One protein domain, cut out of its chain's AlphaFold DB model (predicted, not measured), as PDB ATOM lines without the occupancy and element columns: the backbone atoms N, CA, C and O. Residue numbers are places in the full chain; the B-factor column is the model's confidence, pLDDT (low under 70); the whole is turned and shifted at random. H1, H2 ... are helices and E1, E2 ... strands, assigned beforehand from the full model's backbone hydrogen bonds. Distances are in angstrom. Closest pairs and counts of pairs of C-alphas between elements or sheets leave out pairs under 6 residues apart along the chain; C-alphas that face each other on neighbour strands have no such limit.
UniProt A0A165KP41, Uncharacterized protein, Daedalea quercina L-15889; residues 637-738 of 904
ATOM      1  N   LEU A 637     174.724 173.160  67.770       81.81
ATOM      2  CA  LEU A 637     173.477 172.498  67.428       81.81
ATOM      3  C   LEU A 637     173.765 171.404  66.402       81.81
ATOM      4  O   LEU A 637     173.897 171.690  65.207       81.81
ATOM      5  N   THR A 638     173.853 170.155  66.855       85.00
ATOM      6  CA  THR A 638     173.942 169.013  65.943       85.00
ATOM      7  C   THR A 638     172.534 168.593  65.550       85.00
ATOM      8  O   THR A 638     171.683 168.317  66.394       85.00
ATOM      9  N   LYS A 639     172.265 168.554  64.245       87.44
ATOM     10  CA  LYS A 639     170.988 168.052  63.734       87.44
ATOM     11  C   LYS A 639     170.993 166.527  63.804       87.44
ATOM     12  O   LYS A 639     171.947 165.884  63.373       87.44
ATOM     13  N   MET A 640     169.913 165.940  64.296       89.75
ATOM     14  CA  MET A 640     169.707 164.496  64.327       89.75
ATOM     15  C   MET A 640     168.359 164.133  63.716       89.75
ATOM     16  O   MET A 640     167.439 164.945  63.650       89.75
ATOM     17  N   ALA A 641     168.258 162.908  63.223       90.06
ATOM     18  CA  ALA A 641     167.044 162.328  62.691       90.06
ATOM     19  C   ALA A 641     166.625 161.137  63.539       90.06
ATOM     20  O   ALA A 641     167.377 160.173  63.640       90.06
ATOM     21  N   ILE A 642     165.405 161.164  64.054       91.44
ATOM     22  CA  ILE A 642     164.745 159.978  64.589       91.44
ATOM     23  C   ILE A 642     164.062 159.300  63.403       91.44
ATOM     24  O   ILE A 642     163.195 159.898  62.762       91.44
ATOM     25  N   ARG A 643     164.492 158.088  63.059       90.19
ATOM     26  CA  ARG A 643     163.912 157.285  61.974       90.19
ATOM     27  C   ARG A 643     163.006 156.198  62.536       90.19
ATOM     28  O   ARG A 643     163.136 155.815  63.696       90.19
ATOM     29  N   ASN A 644     162.155 155.665  61.664       89.25
ATOM     30  CA  ASN A 644     161.207 154.594  61.967       89.25
ATOM     31  C   ASN A 644     160.131 155.003  62.982       89.25
ATOM     32  O   ASN A 644     159.591 154.156  63.690       89.25
ATOM     33  N   VAL A 645     159.796 156.296  63.038       86.69
ATOM     34  CA  VAL A 645     158.746 156.784  63.931       86.69
ATOM     35  C   VAL A 645     157.399 156.287  63.404       86.69
ATOM     36  O   VAL A 645     157.090 156.525  62.234       86.69
ATOM     37  N   PRO A 646     156.577 155.594  64.206       82.38
ATOM     38  CA  PRO A 646     155.248 155.196  63.761       82.38
ATOM     39  C   PRO A 646     154.390 156.438  63.491       82.38
ATOM     40  O   PRO A 646     154.174 157.252  64.381       82.38
ATOM     41  N   LEU A 647     153.890 156.583  62.260       76.50
ATOM     42  CA  LEU A 647     152.991 157.690  61.884       76.50
ATOM     43  C   LEU A 647     151.586 157.524  62.466       76.50
ATOM     44  O   LEU A 647     150.853 158.497  62.650       76.50
ATOM     45  N   ALA A 648     151.230 156.278  62.759       74.50
ATOM     46  CA  ALA A 648     150.046 155.920  63.501       74.50
ATOM     47  C   ALA A 648     150.420 154.861  64.537       74.50
ATOM     48  O   ALA A 648     151.188 153.933  64.250       74.50
ATOM     49  N   TRP A 649     149.878 154.998  65.737       70.12
ATOM     50  CA  TRP A 649     149.998 154.000  66.787       70.12
ATOM     51  C   TRP A 649     148.614 153.665  67.323       70.12
ATOM     52  O   TRP A 649     147.679 154.463  67.237       70.12
ATOM     53  N   LYS A 650     148.484 152.451  67.848       66.56
ATOM     54  CA  LYS A 650     147.269 152.011  68.516       66.56
ATOM     55  C   LYS A 650     147.476 152.211  70.011       66.56
ATOM     56  O   LYS A 650     148.367 151.583  70.580       66.56
ATOM     57  N   ASP A 651     146.720 153.113  70.620       65.62
ATOM     58  CA  ASP A 651     146.588 153.148  72.072       65.62
ATOM     59  C   ASP A 651     145.397 152.279  72.510       65.62
ATOM     60  O   ASP A 651     144.731 151.643  71.687       65.62
ATOM     61  N   LEU A 652     145.149 152.213  73.821       63.12
ATOM     62  CA  LEU A 652     144.019 151.458  74.375       63.12
ATOM     63  C   LEU A 652     142.653 151.985  73.885       63.12
ATOM     64  O   LEU A 652     141.681 151.238  73.921       63.12
ATOM     65  N   ALA A 653     142.586 153.227  73.392       66.81
ATOM     66  CA  ALA A 653     141.379 153.889  72.902       66.81
ATOM     67  C   ALA A 653     141.227 153.844  71.366       66.81
ATOM     68  O   ALA A 653     140.189 154.238  70.841       66.81
ATOM     69  N   GLY A 654     142.227 153.355  70.624       76.94
ATOM     70  CA  GLY A 654     142.156 153.176  69.175       76.94
ATOM     71  C   GLY A 654     143.395 153.655  68.424       76.94
ATOM     72  O   GLY A 654     144.483 153.806  68.971       76.94
ATOM     73  N   TRP A 655     143.250 153.839  67.112       70.56
ATOM     74  CA  TRP A 655     144.331 154.340  66.264       70.56
ATOM     75  C   TRP A 655     144.435 155.863  66.374       70.56
ATOM     76  O   TRP A 655     143.496 156.576  66.026       70.56
ATOM     77  N   LYS A 656     145.599 156.363  66.796       70.06
ATOM     78  CA  LYS A 656     145.940 157.789  66.792       70.06
ATOM     79  C   LYS A 656     147.045 158.064  65.784       70.06
ATOM     80  O   LYS A 656     147.989 157.291  65.632       70.06
ATOM     81  N   GLN A 657     146.898 159.174  65.074       73.00
ATOM     82  CA  GLN A 657     147.868 159.660  64.102       73.00
ATOM     83  C   GLN A 657     148.730 160.740  64.761       73.00
ATOM     84  O   GLN A 657     148.196 161.590  65.477       73.00
ATOM     85  N   VAL A 658     150.041 160.742  64.506       70.31
ATOM     86  CA  VAL A 658     150.925 161.833  64.952       70.31
ATOM     87  C   VAL A 658     150.534 163.084  64.161       70.31
ATOM     88  O   VAL A 658     150.867 163.192  62.983       70.31
ATOM     89  N   ARG A 659     149.775 164.005  64.768       64.19
ATOM     90  CA  ARG A 659     149.284 165.217  64.083       64.19
ATOM     91  C   ARG A 659     149.982 166.502  64.508       64.19
ATOM     92  O   ARG A 659     149.984 167.450  63.731       64.19
ATOM     93  N   ASP A 660     150.593 166.543  65.690       71.62
ATOM     94  CA  ASP A 660     151.244 167.748  66.202       71.62
ATOM     95  C   ASP A 660     152.617 167.474  66.837       71.62
ATOM     96  O   ASP A 660     152.982 166.353  67.186       71.62
ATOM     97  N   ILE A 661     153.409 168.537  66.952       68.69
ATOM     98  CA  ILE A 661     154.755 168.508  67.536       68.69
ATOM     99  C   ILE A 661     154.701 168.373  69.068       68.69
ATOM    100  O   ILE A 661     155.623 167.823  69.672       68.69
ATOM    101  N   GLY A 662     153.627 168.856  69.703       77.81
ATOM    102  CA  GLY A 662     153.457 168.801  71.158       77.81
ATOM    103  C   GLY A 662     153.352 167.367  71.674       77.81
ATOM    104  O   GLY A 662     154.042 166.993  72.620       77.81
ATOM    105  N   SER A 663     152.569 166.528  70.997       81.38
ATOM    106  CA  SER A 663     152.417 165.106  71.312       81.38
ATOM    107  C   SER A 663     153.726 164.330  71.176       81.38
ATOM    108  O   SER A 663     153.989 163.450  71.991       81.38
ATOM    109  N   LEU A 664     154.586 164.688  70.216       83.56
ATOM    110  CA  LEU A 664     155.920 164.095  70.072       83.56
ATOM    111  C   LEU A 664     156.831 164.417  71.260       83.56
ATOM    112  O   LEU A 664     157.555 163.540  71.732       83.56
ATOM    113  N   TRP A 665     156.805 165.662  71.746       86.19
ATOM    114  CA  TRP A 665     157.595 166.061  72.914       86.19
ATOM    115  C   TRP A 665     157.112 165.355  74.180       86.19
ATOM    116  O   TRP A 665     157.923 164.795  74.914       86.19
ATOM    117  N   HIS A 666     155.796 165.330  74.409       88.12
ATOM    118  CA  HIS A 666     155.209 164.627  75.548       88.12
ATOM    119  C   HIS A 666     155.506 163.129  75.522       88.12
ATOM    120  O   HIS A 666     155.795 162.549  76.566       88.12
ATOM    121  N   GLU A 667     155.489 162.504  74.345       90.75
ATOM    122  CA  GLU A 667     155.830 161.091  74.212       90.75
ATOM    123  C   GLU A 667     157.308 160.823  74.527       90.75
ATOM    124  O   GLU A 667     157.619 159.888  75.264       90.75
ATOM    125  N   LEU A 668     158.227 161.659  74.032       90.94
ATOM    126  CA  LEU A 668     159.643 161.560  74.398       90.94
ATOM    127  C   LEU A 668     159.853 161.767  75.898       90.94
ATOM    128  O   LEU A 668     160.577 160.996  76.515       90.94
ATOM    129  N   GLN A 669     159.185 162.756  76.494       93.12
ATOM    130  CA  GLN A 669     159.252 163.017  77.931       93.12
ATOM    131  C   GLN A 669     158.711 161.838  78.749       93.12
ATOM    132  O   GLN A 669     159.277 161.479  79.780       93.12
ATOM    133  N   LYS A 670     157.615 161.220  78.299       94.19
ATOM    134  CA  LYS A 670     157.032 160.034  78.929       94.19
ATOM    135  C   LYS A 670     158.004 158.859  78.878       94.19
ATOM    136  O   LYS A 670     158.271 158.254  79.912       94.19
ATOM    137  N   ASN A 671     158.562 158.567  77.705       94.88
ATOM    138  CA  ASN A 671     159.484 157.446  77.520       94.88
ATOM    139  C   ASN A 671     160.859 157.697  78.152       94.88
ATOM    140  O   ASN A 671     161.513 156.751  78.573       94.88
ATOM    141  N   ALA A 672     161.276 158.953  78.319       94.56
ATOM    142  CA  ALA A 672     162.469 159.310  79.084       94.56
ATOM    143  C   ALA A 672     162.389 158.874  80.559       94.56
ATOM    144  O   ALA A 672     163.419 158.659  81.188       94.56
ATOM    145  N   ARG A 673     161.185 158.694  81.121       94.62
ATOM    146  CA  ARG A 673     161.021 158.188  82.497       94.62
ATOM    147  C   ARG A 673     161.294 156.689  82.622       94.62
ATOM    148  O   ARG A 673     161.561 156.222  83.722       94.62
ATOM    149  N   THR A 674     161.185 155.937  81.528       95.38
ATOM    150  CA  THR A 674     161.251 154.467  81.536       95.38
ATOM    151  C   THR A 674     162.450 153.911  80.774       95.38
ATOM    152  O   THR A 674     162.932 152.834  81.112       95.38
ATOM    153  N   ASP A 675     162.962 154.634  79.777       96.50
ATOM    154  CA  ASP A 675     164.083 154.216  78.943       96.50
ATOM    155  C   ASP A 675     165.272 155.182  79.061       96.50
ATOM    156  O   ASP A 675     165.197 156.362  78.713       96.50
ATOM    157  N   LYS A 676     166.416 154.650  79.508       95.38
ATOM    158  CA  LYS A 676     167.646 155.421  79.753       95.38
ATOM    159  C   LYS A 676     168.212 156.054  78.479       95.38
ATOM    160  O   LYS A 676     168.796 157.137  78.541       95.38
ATOM    161  N   ALA A 677     168.069 155.392  77.329       94.94
ATOM    162  CA  ALA A 677     168.524 155.936  76.052       94.94
ATOM    163  C   ALA A 677     167.664 157.132  75.616       94.94
ATOM    164  O   ALA A 677     168.197 158.156  75.190       94.94
ATOM    165  N   THR A 678     166.348 157.028  75.796       95.19
ATOM    166  CA  THR A 678     165.392 158.111  75.553       95.19
ATOM    167  C   THR A 678     165.601 159.267  76.519       95.19
ATOM    168  O   THR A 678     165.575 160.408  76.073       95.19
ATOM    169  N   ALA A 679     165.896 158.997  77.795       94.25
ATOM    170  CA  ALA A 679     166.258 160.024  78.774       94.25
ATOM    171  C   ALA A 679     167.481 160.827  78.315       94.25
ATOM    172  O   ALA A 679     167.408 162.040  78.152       94.25
ATOM    173  N   ALA A 680     168.567 160.132  77.966       92.31
ATOM    174  CA  ALA A 680     169.785 160.773  77.481       92.31
ATOM    175  C   ALA A 680     169.568 161.573  76.184       92.31
ATOM    176  O   ALA A 680     170.247 162.575  75.952       92.31
ATOM    177  N   PHE A 681     168.656 161.123  75.318       93.50
ATOM    178  CA  PHE A 681     168.279 161.846  74.107       93.50
ATOM    179  C   PHE A 681     167.419 163.078  74.412       93.50
ATOM    180  O   PHE A 681     167.650 164.130  73.819       93.50
ATOM    181  N   PHE A 682     166.458 162.959  75.330       91.94
ATOM    182  CA  PHE A 682     165.580 164.043  75.767       91.94
ATOM    183  C   PHE A 682     166.376 165.168  76.434       91.94
ATOM    184  O   PHE A 682     166.217 166.320  76.041       91.94
ATOM    185  N   ASP A 683     167.309 164.833  77.328       88.88
ATOM    186  CA  ASP A 683     168.182 165.799  78.014       88.88
ATOM    187  C   ASP A 683     169.080 166.581  77.042       88.88
ATOM    188  O   ASP A 683     169.398 167.750  77.260       88.88
ATOM    189  N   ALA A 684     169.497 165.939  75.945       89.06
ATOM    190  CA  ALA A 684     170.292 166.581  74.903       89.06
ATOM    191  C   ALA A 684     169.432 167.346  73.884       89.06
ATOM    192  O   ALA A 684     169.935 168.249  73.210       89.06
ATOM    193  N   CYS A 685     168.159 166.984  73.720       87.88
ATOM    194  CA  CYS A 685     167.264 167.600  72.752       87.88
ATOM    195  C   CYS A 685     166.865 169.009  73.169       87.88
ATOM    196  O   CYS A 685     166.475 169.278  74.301       87.88
ATOM    197  N   ILE A 686     166.893 169.927  72.209       81.56
ATOM    198  CA  ILE A 686     166.323 171.255  72.415       81.56
ATOM    199  C   ILE A 686     164.812 171.151  72.214       81.56
ATOM    200  O   ILE A 686     164.391 170.540  71.225       81.56
ATOM    201  N   PRO A 687     164.003 171.759  73.107       73.75
ATOM    202  CA  PRO A 687     162.560 171.787  72.966       73.75
ATOM    203  C   PRO A 687     162.142 172.147  71.548       73.75
ATOM    204  O   PRO A 687     162.646 173.092  70.933       73.75
ATOM    205  N   PHE A 688     161.191 171.378  71.034       62.12
ATOM    206  CA  PHE A 688     160.770 171.418  69.641       62.12
ATOM    207  C   PHE A 688     160.180 172.757  69.168       62.12
ATOM    208  O   PHE A 688     159.954 172.917  67.970       62.12
ATOM    209  N   GLY A 689     159.995 173.733  70.063       48.69
ATOM    210  CA  GLY A 689     159.444 175.057  69.763       48.69
ATOM    211  C   GLY A 689     160.163 175.826  68.648       48.69
ATOM    212  O   GLY A 689     159.537 176.676  68.028       48.69
ATOM    213  N   ASN A 690     161.425 175.490  68.332       46.50
ATOM    214  CA  ASN A 690     162.196 176.158  67.270       46.50
ATOM    215  C   ASN A 690     162.607 175.272  66.075       46.50
ATOM    216  O   ASN A 690     163.048 175.816  65.063       46.50
ATOM    217  N   ALA A 691     162.488 173.941  66.151       52.03
ATOM    218  CA  ALA A 691     162.645 173.013  65.018       52.03
ATOM    219  C   ALA A 691     162.482 171.561  65.493       52.03
ATOM    220  O   ALA A 691     163.403 170.983  66.077       52.03
ATOM    221  N   PRO A 692     161.365 170.929  65.116       50.31
ATOM    222  CA  PRO A 692     161.506 169.832  64.182       50.31
ATOM    223  C   PRO A 692     160.680 170.070  62.927       50.31
ATOM    224  O   PRO A 692     159.472 170.286  62.963       50.31
ATOM    225  N   ARG A 693     161.333 169.964  61.769       53.56
ATOM    226  CA  ARG A 693     160.605 169.670  60.537       53.56
ATOM    227  C   ARG A 693     160.435 168.160  60.525       53.56
ATOM    228  O   ARG A 693     161.362 167.456  60.136       53.56
ATOM    229  N   ALA A 694     159.310 167.661  61.027       53.41
ATOM    230  CA  ALA A 694     158.921 166.290  60.733       53.41
ATOM    231  C   ALA A 694     158.753 166.202  59.211       53.41
ATOM    232  O   ALA A 694     157.890 166.860  58.633       53.41
ATOM    233  N   THR A 695     159.644 165.474  58.545       55.06
ATOM    234  CA  THR A 695     159.486 165.147  57.131       55.06
ATOM    235  C   THR A 695     158.974 163.726  57.083       55.06
ATOM    236  O   THR A 695     159.691 162.786  57.427       55.06
ATOM    237  N   ILE A 696     157.708 163.584  56.717       54.12
ATOM    238  CA  ILE A 696     157.063 162.288  56.571       54.12
ATOM    239  C   ILE A 696     157.476 161.727  55.207       54.12
ATOM    240  O   ILE A 696     157.237 162.366  54.185       54.12
ATOM    241  N   ASP A 697     158.125 160.561  55.193       51.12
ATOM    242  CA  ASP A 697     158.299 159.776  53.970       51.12
ATOM    243  C   ASP A 697     157.164 158.746  53.913       51.12
ATOM    244  O   ASP A 697     157.180 157.720  54.590       51.12
ATOM    245  N   GLU A 698     156.124 159.053  53.141       53.91
ATOM    246  CA  GLU A 698     154.892 158.256  53.095       53.91
ATOM    247  C   GLU A 698     155.075 156.872  52.453       53.91
ATOM    248  O   GLU A 698     154.177 156.035  52.531       53.91
ATOM    249  N   ARG A 699     156.236 156.568  51.856       49.84
ATOM    250  CA  ARG A 699     156.426 155.311  51.116       49.84
ATOM    251  C   ARG A 699     156.554 154.062  51.996       49.84
ATOM    252  O   ARG A 699     156.531 152.964  51.450       49.84
ATOM    253  N   ALA A 700     156.668 154.197  53.321       56.84
ATOM    254  CA  ALA A 700     156.936 153.061  54.214       56.84
ATOM    255  C   ALA A 700     156.138 153.047  55.535       56.84
ATOM    256  O   ALA A 700     156.514 152.327  56.460       56.84
ATOM    257  N   GLY A 701     155.076 153.854  55.678       66.88
ATOM    258  CA  GLY A 701     154.281 153.916  56.922       66.88
ATOM    259  C   GLY A 701     155.064 154.369  58.168       66.88
ATOM    260  O   GLY A 701     154.577 154.253  59.294       66.88
ATOM    261  N   THR A 702     156.279 154.887  57.977       72.44
ATOM    262  CA  THR A 702     157.189 155.353  59.022       72.44
ATOM    263  C   THR A 702     157.624 156.783  58.722       72.44
ATOM    264  O   THR A 702     157.844 157.161  57.578       72.44
ATOM    265  N   GLY A 703     157.705 157.607  59.760       80.62
ATOM    266  CA  GLY A 703     158.110 159.002  59.687       80.62
ATOM    267  C   GLY A 703     159.567 159.203  60.077       80.62
ATOM    268  O   GLY A 703     160.170 158.386  60.782       80.62
ATOM    269  N   GLN A 704     160.113 160.342  59.652       84.94
ATOM    270  CA  GLN A 704     161.387 160.853  60.130       84.94
ATOM    271  C   GLN A 704     161.173 162.192  60.844       84.94
ATOM    272  O   GLN A 704     160.618 163.138  60.282       84.94
ATOM    273  N   ILE A 705     161.668 162.299  62.076       85.44
ATOM    274  CA  ILE A 705     161.656 163.552  62.841       85.44
ATOM    275  C   ILE A 705     163.061 164.132  62.829       85.44
ATOM    276  O   ILE A 705     164.006 163.487  63.276       85.44
ATOM    277  N   LEU A 706     163.210 165.355  62.324       85.69
ATOM    278  CA  LEU A 706     164.475 166.084  62.375       85.69
ATOM    279  C   LEU A 706     164.495 166.926  63.647       85.69
ATOM    280  O   LEU A 706     163.637 167.778  63.795       85.69
ATOM    281  N   CYS A 707     165.467 166.746  64.528       86.44
ATOM    282  CA  CYS A 707     165.623 167.509  65.766       86.44
ATOM    283  C   CYS A 707     167.013 168.152  65.828       86.44
ATOM    284  O   CYS A 707     167.920 167.785  65.073       86.44
ATOM    285  N   ALA A 708     167.177 169.133  66.708       87.50
ATOM    286  CA  ALA A 708     168.481 169.670  67.066       87.50
ATOM    287  C   ALA A 708     168.797 169.269  68.505       87.50
ATOM    288  O   ALA A 708     167.971 169.459  69.400       87.50
ATOM    289  N   ILE A 709     169.995 168.740  68.714       88.62
ATOM    290  CA  ILE A 709     170.512 168.453  70.045       88.62
ATOM    291  C   ILE A 709     171.619 169.440  70.400       88.62
ATOM    292  O   ILE A 709     172.337 169.941  69.525       88.62
ATOM    293  N   ARG A 710     171.774 169.690  71.696       82.75
ATOM    294  CA  ARG A 710     172.975 170.293  72.257       82.75
ATOM    295  C   ARG A 710     174.086 169.257  72.185       82.75
ATOM    296  O   ARG A 710     174.009 168.186  72.783       82.75
ATOM    297  N   ASP A 711     175.120 169.570  71.425       82.00
ATOM    298  CA  ASP A 711     176.273 168.703  71.254       82.00
ATOM    299  C   ASP A 711     177.547 169.525  71.379       82.00
ATOM    300  O   ASP A 711     177.596 170.697  71.015       82.00
ATOM    301  N   PHE A 712     178.608 168.915  71.874       73.56
ATOM    302  CA  PHE A 712     179.926 169.535  71.810       73.56
ATOM    303  C   PHE A 712     180.371 169.563  70.341       73.56
ATOM    304  O   PHE A 712     180.072 168.609  69.627       73.56
ATOM    305  N   ASN A 713     181.168 170.531  69.853       63.34
ATOM    306  CA  ASN A 713     181.644 170.417  68.451       63.34
ATOM    307  C   ASN A 713     182.624 169.251  68.234       63.34
ATOM    308  O   ASN A 713     183.103 169.031  67.123       63.34
ATOM    309  N   SER A 714     182.949 168.483  69.277       64.62
ATOM    310  CA  SER A 714     183.545 167.162  69.104       64.62
ATOM    311  C   SER A 714     182.594 166.184  68.416       64.62
ATOM    312  O   SER A 714     183.073 165.262  67.757       64.62
ATOM    313  N   GLY A 715     181.280 166.376  68.521       78.69
ATOM    314  CA  GLY A 715     180.258 165.445  68.066       78.69
ATOM    315  C   GLY A 715     180.011 164.298  69.047       78.69
ATOM    316  O   GLY A 715     179.449 163.279  68.653       78.69
ATOM    317  N   VAL A 716     180.550 164.362  70.272       81.31
ATOM    318  CA  VAL A 716     180.558 163.216  71.200       81.31
ATOM    319  C   VAL A 716     179.148 162.854  71.654       81.31
ATOM    320  O   VAL A 716     178.818 161.666  71.656       81.31
ATOM    321  N   THR A 717     178.301 163.837  71.967       85.62
ATOM    322  CA  THR A 717     176.919 163.581  72.387       85.62
ATOM    323  C   THR A 717     176.124 163.004  71.224       85.62
ATOM    324  O   THR A 717     175.495 161.958  71.383       85.62
ATOM    325  N   ALA A 718     176.240 163.587  70.025       89.81
ATOM    326  CA  ALA A 718     175.581 163.056  68.834       89.81
ATOM    327  C   ALA A 718     176.038 161.631  68.491       89.81
ATOM    328  O   ALA A 718     175.199 160.773  68.245       89.81
ATOM    329  N   ARG A 719     177.346 161.338  68.520       90.56
ATOM    330  CA  ARG A 719     177.876 159.985  68.242       90.56
ATOM    331  C   ARG A 719     177.463 158.959  69.291       90.56
ATOM    332  O   ARG A 719     177.322 157.782  68.963       90.56
ATOM    333  N   ARG A 720     177.291 159.379  70.546       92.50
ATOM    334  CA  ARG A 720     176.750 158.522  71.607       92.50
ATOM    335  C   ARG A 720     175.276 158.212  71.345       92.50
ATOM    336  O   ARG A 720     174.891 157.052  71.422       92.50
ATOM    337  N   LEU A 721     174.486 159.229  70.999       93.62
ATOM    338  CA  LEU A 721     173.055 159.092  70.722       93.62
ATOM    339  C   LEU A 721     172.766 158.347  69.415       93.62
ATOM    340  O   LEU A 721     171.799 157.608  69.357       93.62
ATOM    341  N   GLU A 722     173.618 158.461  68.396       94.06
ATOM    342  CA  GLU A 722     173.493 157.722  67.128       94.06
ATOM    343  C   GLU A 722     173.579 156.202  67.301       94.06
ATOM    344  O   GLU A 722     172.987 155.438  66.546       94.06
ATOM    345  N   LYS A 723     174.325 155.748  68.311       92.44
ATOM    346  CA  LYS A 723     174.418 154.327  68.663       92.44
ATOM    347  C   LYS A 723     173.260 153.868  69.548       92.44
ATOM    348  O   LYS A 723     173.126 152.670  69.785       92.44
ATOM    349  N   ALA A 724     172.474 154.804  70.070       91.88
ATOM    350  CA  ALA A 724     171.347 154.519  70.931       91.88
ATOM    351  C   ALA A 724     170.071 154.395  70.094       91.88
ATOM    352  O   ALA A 724     169.826 155.162  69.161       91.88
ATOM    353  N   ASN A 725     169.233 153.431  70.463       95.12
ATOM    354  CA  ASN A 725     167.853 153.426  70.014       95.12
ATOM    355  C   ASN A 725     166.996 154.043  71.113       95.12
ATOM    356  O   ASN A 725     167.203 153.738  72.284       95.12
ATOM    357  N   ILE A 726     166.053 154.893  70.727       95.50
ATOM    358  CA  ILE A 726     165.125 155.542  71.654       95.50
ATOM    359  C   ILE A 726     163.737 154.932  71.510       95.50
ATOM    360  O   ILE A 726     163.397 154.372  70.469       95.50
ATOM    361  N   LEU A 727     162.917 155.057  72.539       94.94
ATOM    362  CA  LEU A 727     161.548 154.582  72.554       94.94
ATOM    363  C   LEU A 727     160.600 155.734  72.201       94.94
ATOM    364  O   LEU A 727     160.582 156.778  72.853       94.94
ATOM    365  N   MET A 728     159.783 155.538  71.168       91.38
ATOM    366  CA  MET A 728     158.673 156.429  70.826       91.38
ATOM    367  C   MET A 728     157.423 155.610  70.538       91.38
ATOM    368  O   MET A 728     157.463 154.696  69.711       91.38
ATOM    369  N   TYR A 729     156.312 155.928  71.203       90.12
ATOM    370  CA  TYR A 729     155.030 155.231  71.051       90.12
ATOM    371  C   TYR A 729     155.163 153.710  71.208       90.12
ATOM    372  O   TYR A 729     154.616 152.932  70.426       90.12
ATOM    373  N   GLY A 730     155.974 153.279  72.182       89.00
ATOM    374  CA  GLY A 730     156.261 151.864  72.435       89.00
ATOM    375  C   GLY A 730     157.101 151.163  71.358       89.00
ATOM    376  O   GLY A 730     157.268 149.948  71.425       89.00
ATOM    377  N   LYS A 731     157.641 151.888  70.368       91.75
ATOM    378  CA  LYS A 731     158.516 151.341  69.323       91.75
ATOM    379  C   LYS A 731     159.933 151.881  69.420       91.75
ATOM    380  O   LYS A 731     160.165 153.066  69.659       91.75
ATOM    381  N   VAL A 732     160.880 150.986  69.172       94.25
ATOM    382  CA  VAL A 732     162.307 151.292  69.112       94.25
ATOM    383  C   VAL A 732     162.597 152.059  67.818       94.25
ATOM    384  O   VAL A 732     162.423 151.535  66.719       94.25
ATOM    385  N   CYS A 733     163.029 153.306  67.958       94.12
ATOM    386  CA  CYS A 733     163.374 154.222  66.879       94.12
ATOM    387  C   CYS A 733     164.888 154.452  66.857       94.12
ATOM    388  O   CYS A 733     165.511 154.689  67.892       94.12
ATOM    389  N   SER A 734     165.491 154.412  65.670       94.19
ATOM    390  CA  SER A 734     166.928 154.654  65.515       94.19
ATOM    391  C   SER A 734     167.199 156.149  65.390       94.19
ATOM    392  O   SER A 734     166.564 156.819  64.566       94.19
ATOM    393  N   VAL A 735     168.178 156.657  66.132       94.00
ATOM    394  CA  VAL A 735     168.647 158.035  65.999       94.00
ATOM    395  C   VAL A 735     169.854 158.058  65.066       94.00
ATOM    396  O   VAL A 735     170.760 157.246  65.189       94.00
ATOM    397  N   VAL A 736     169.879 158.983  64.112       92.44
ATOM    398  CA  VAL A 736     170.974 159.114  63.145       92.44
ATOM    399  C   VAL A 736     171.459 160.551  63.141       92.44
ATOM    400  O   VAL A 736     170.640 161.474  63.130       92.44
ATOM    401  N   ILE A 737     172.774 160.775  63.117       90.31
ATOM    402  CA  ILE A 737     173.294 162.133  62.953       90.31
ATOM    403  C   ILE A 737     172.896 162.596  61.557       90.31
ATOM    404  O   ILE A 737     173.293 162.018  60.542       90.31
ATOM    405  N   LEU A 738     172.127 163.678  61.486       83.31
ATOM    406  CA  LEU A 738     172.047 164.425  60.247       83.31
ATOM    407  C   LEU A 738     173.345 165.196  60.192       83.31
ATOM    408  O   LEU A 738     173.422 166.336  60.656       83.31
TER     409      LEU A 738
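AT A GLANCE: This is residues 637 to 738 of the 904 residues of an uncharacterized protein of Daedalea quercina L-15889 (UniProt A0A165KP41). You are looking at one strongly twisted five-stranded sheet with three helices packed over one face, H2 standing between H1 and H3, and a small hairpin, E2 and E3, reaching away from the sheet at one end of the longest axis. The printed part has 102 residues, with named elements in the order E1 E2 E3 H1 H2 E4 E5 H3 E6 E7. The large sheet has the order E4 - E5 - E1 - E7 - E6, antiparallel throughout, and the class is mixed, helices and strands. The whole is compact, with a radius of gyration of the C-alphas of 12.9 A and spans of 43 by 29 by 24 A.

IN THESE COORDINATES: Find C-alpha 637 at (173.477, 172.498, 67.428); from there E1, residues 637 to 646, runs 25.4 A, bends by 52 degrees at residue 643 and runs on into E2, residues 648 to 651, at 66 degrees. E3 is residues 654 to 657. H1, residues 661 to 672, measures 16.7 A, and H2, residues 676 to 684, 12.5 A. Next come E4, residues 694 to 697, and E5, residues 702 to 712, which covers 29.7 A and ends at C-alpha 712, (179.926, 169.535, 71.810). H3 is residues 716 to 722, E6 is 725 to 728, and E7, residues 731 to 737, spans 19.4 A to C-alpha 737 at (173.294, 162.133, 62.953).

HOW THE PARTS SIT: Begin at the inner strand E1: N 640 and O 707 of E5 are 2.8 A apart, and N 641 and O 736 of E7 are 2.8 A apart. The hairpin E4 and E5 has N 695 and O 704 at 3.1 A, and the hairpin E6 and E7 has N 726 and O 733 at 2.9 A. E7 is staggered, pairing with E6 over residues 731 to 734 and with E1 over 734 to 737. H1, H2 and H3 are on this sheet. H2 touches H1, whose residues 668 to 672 alone take part, at a steep tilt of 48 degrees, opposite ways; the closest C-alphas, of Ala 672 and Ala 679, are 3.9 A apart. H2 also touches H3, at a steep tilt of 50 degrees, opposite ways, with the C-alphas of Phe 681 and Leu 721 closest at 6.5 A. H1 and H3 are apart. In H1, H2 and H3 each O i to N i+4 pair is within hydrogen-bond range. In the hairpin E2 and E3, N 649 and O 656 are 3.0 A apart; E3 is apart from E1.

THE WHOLE: The two C-alphas farthest apart, of Ala 653 and Ser 714, are 44.4 A apart. The printed part has no cut. The link from H2 to E4, 9 residues, is short; the other links are tight. Mean pLDDT of the printed part is 80.8; look for values under 70 at residues 650 to 653, 659, 661, 688 to 701 and 713 to 714.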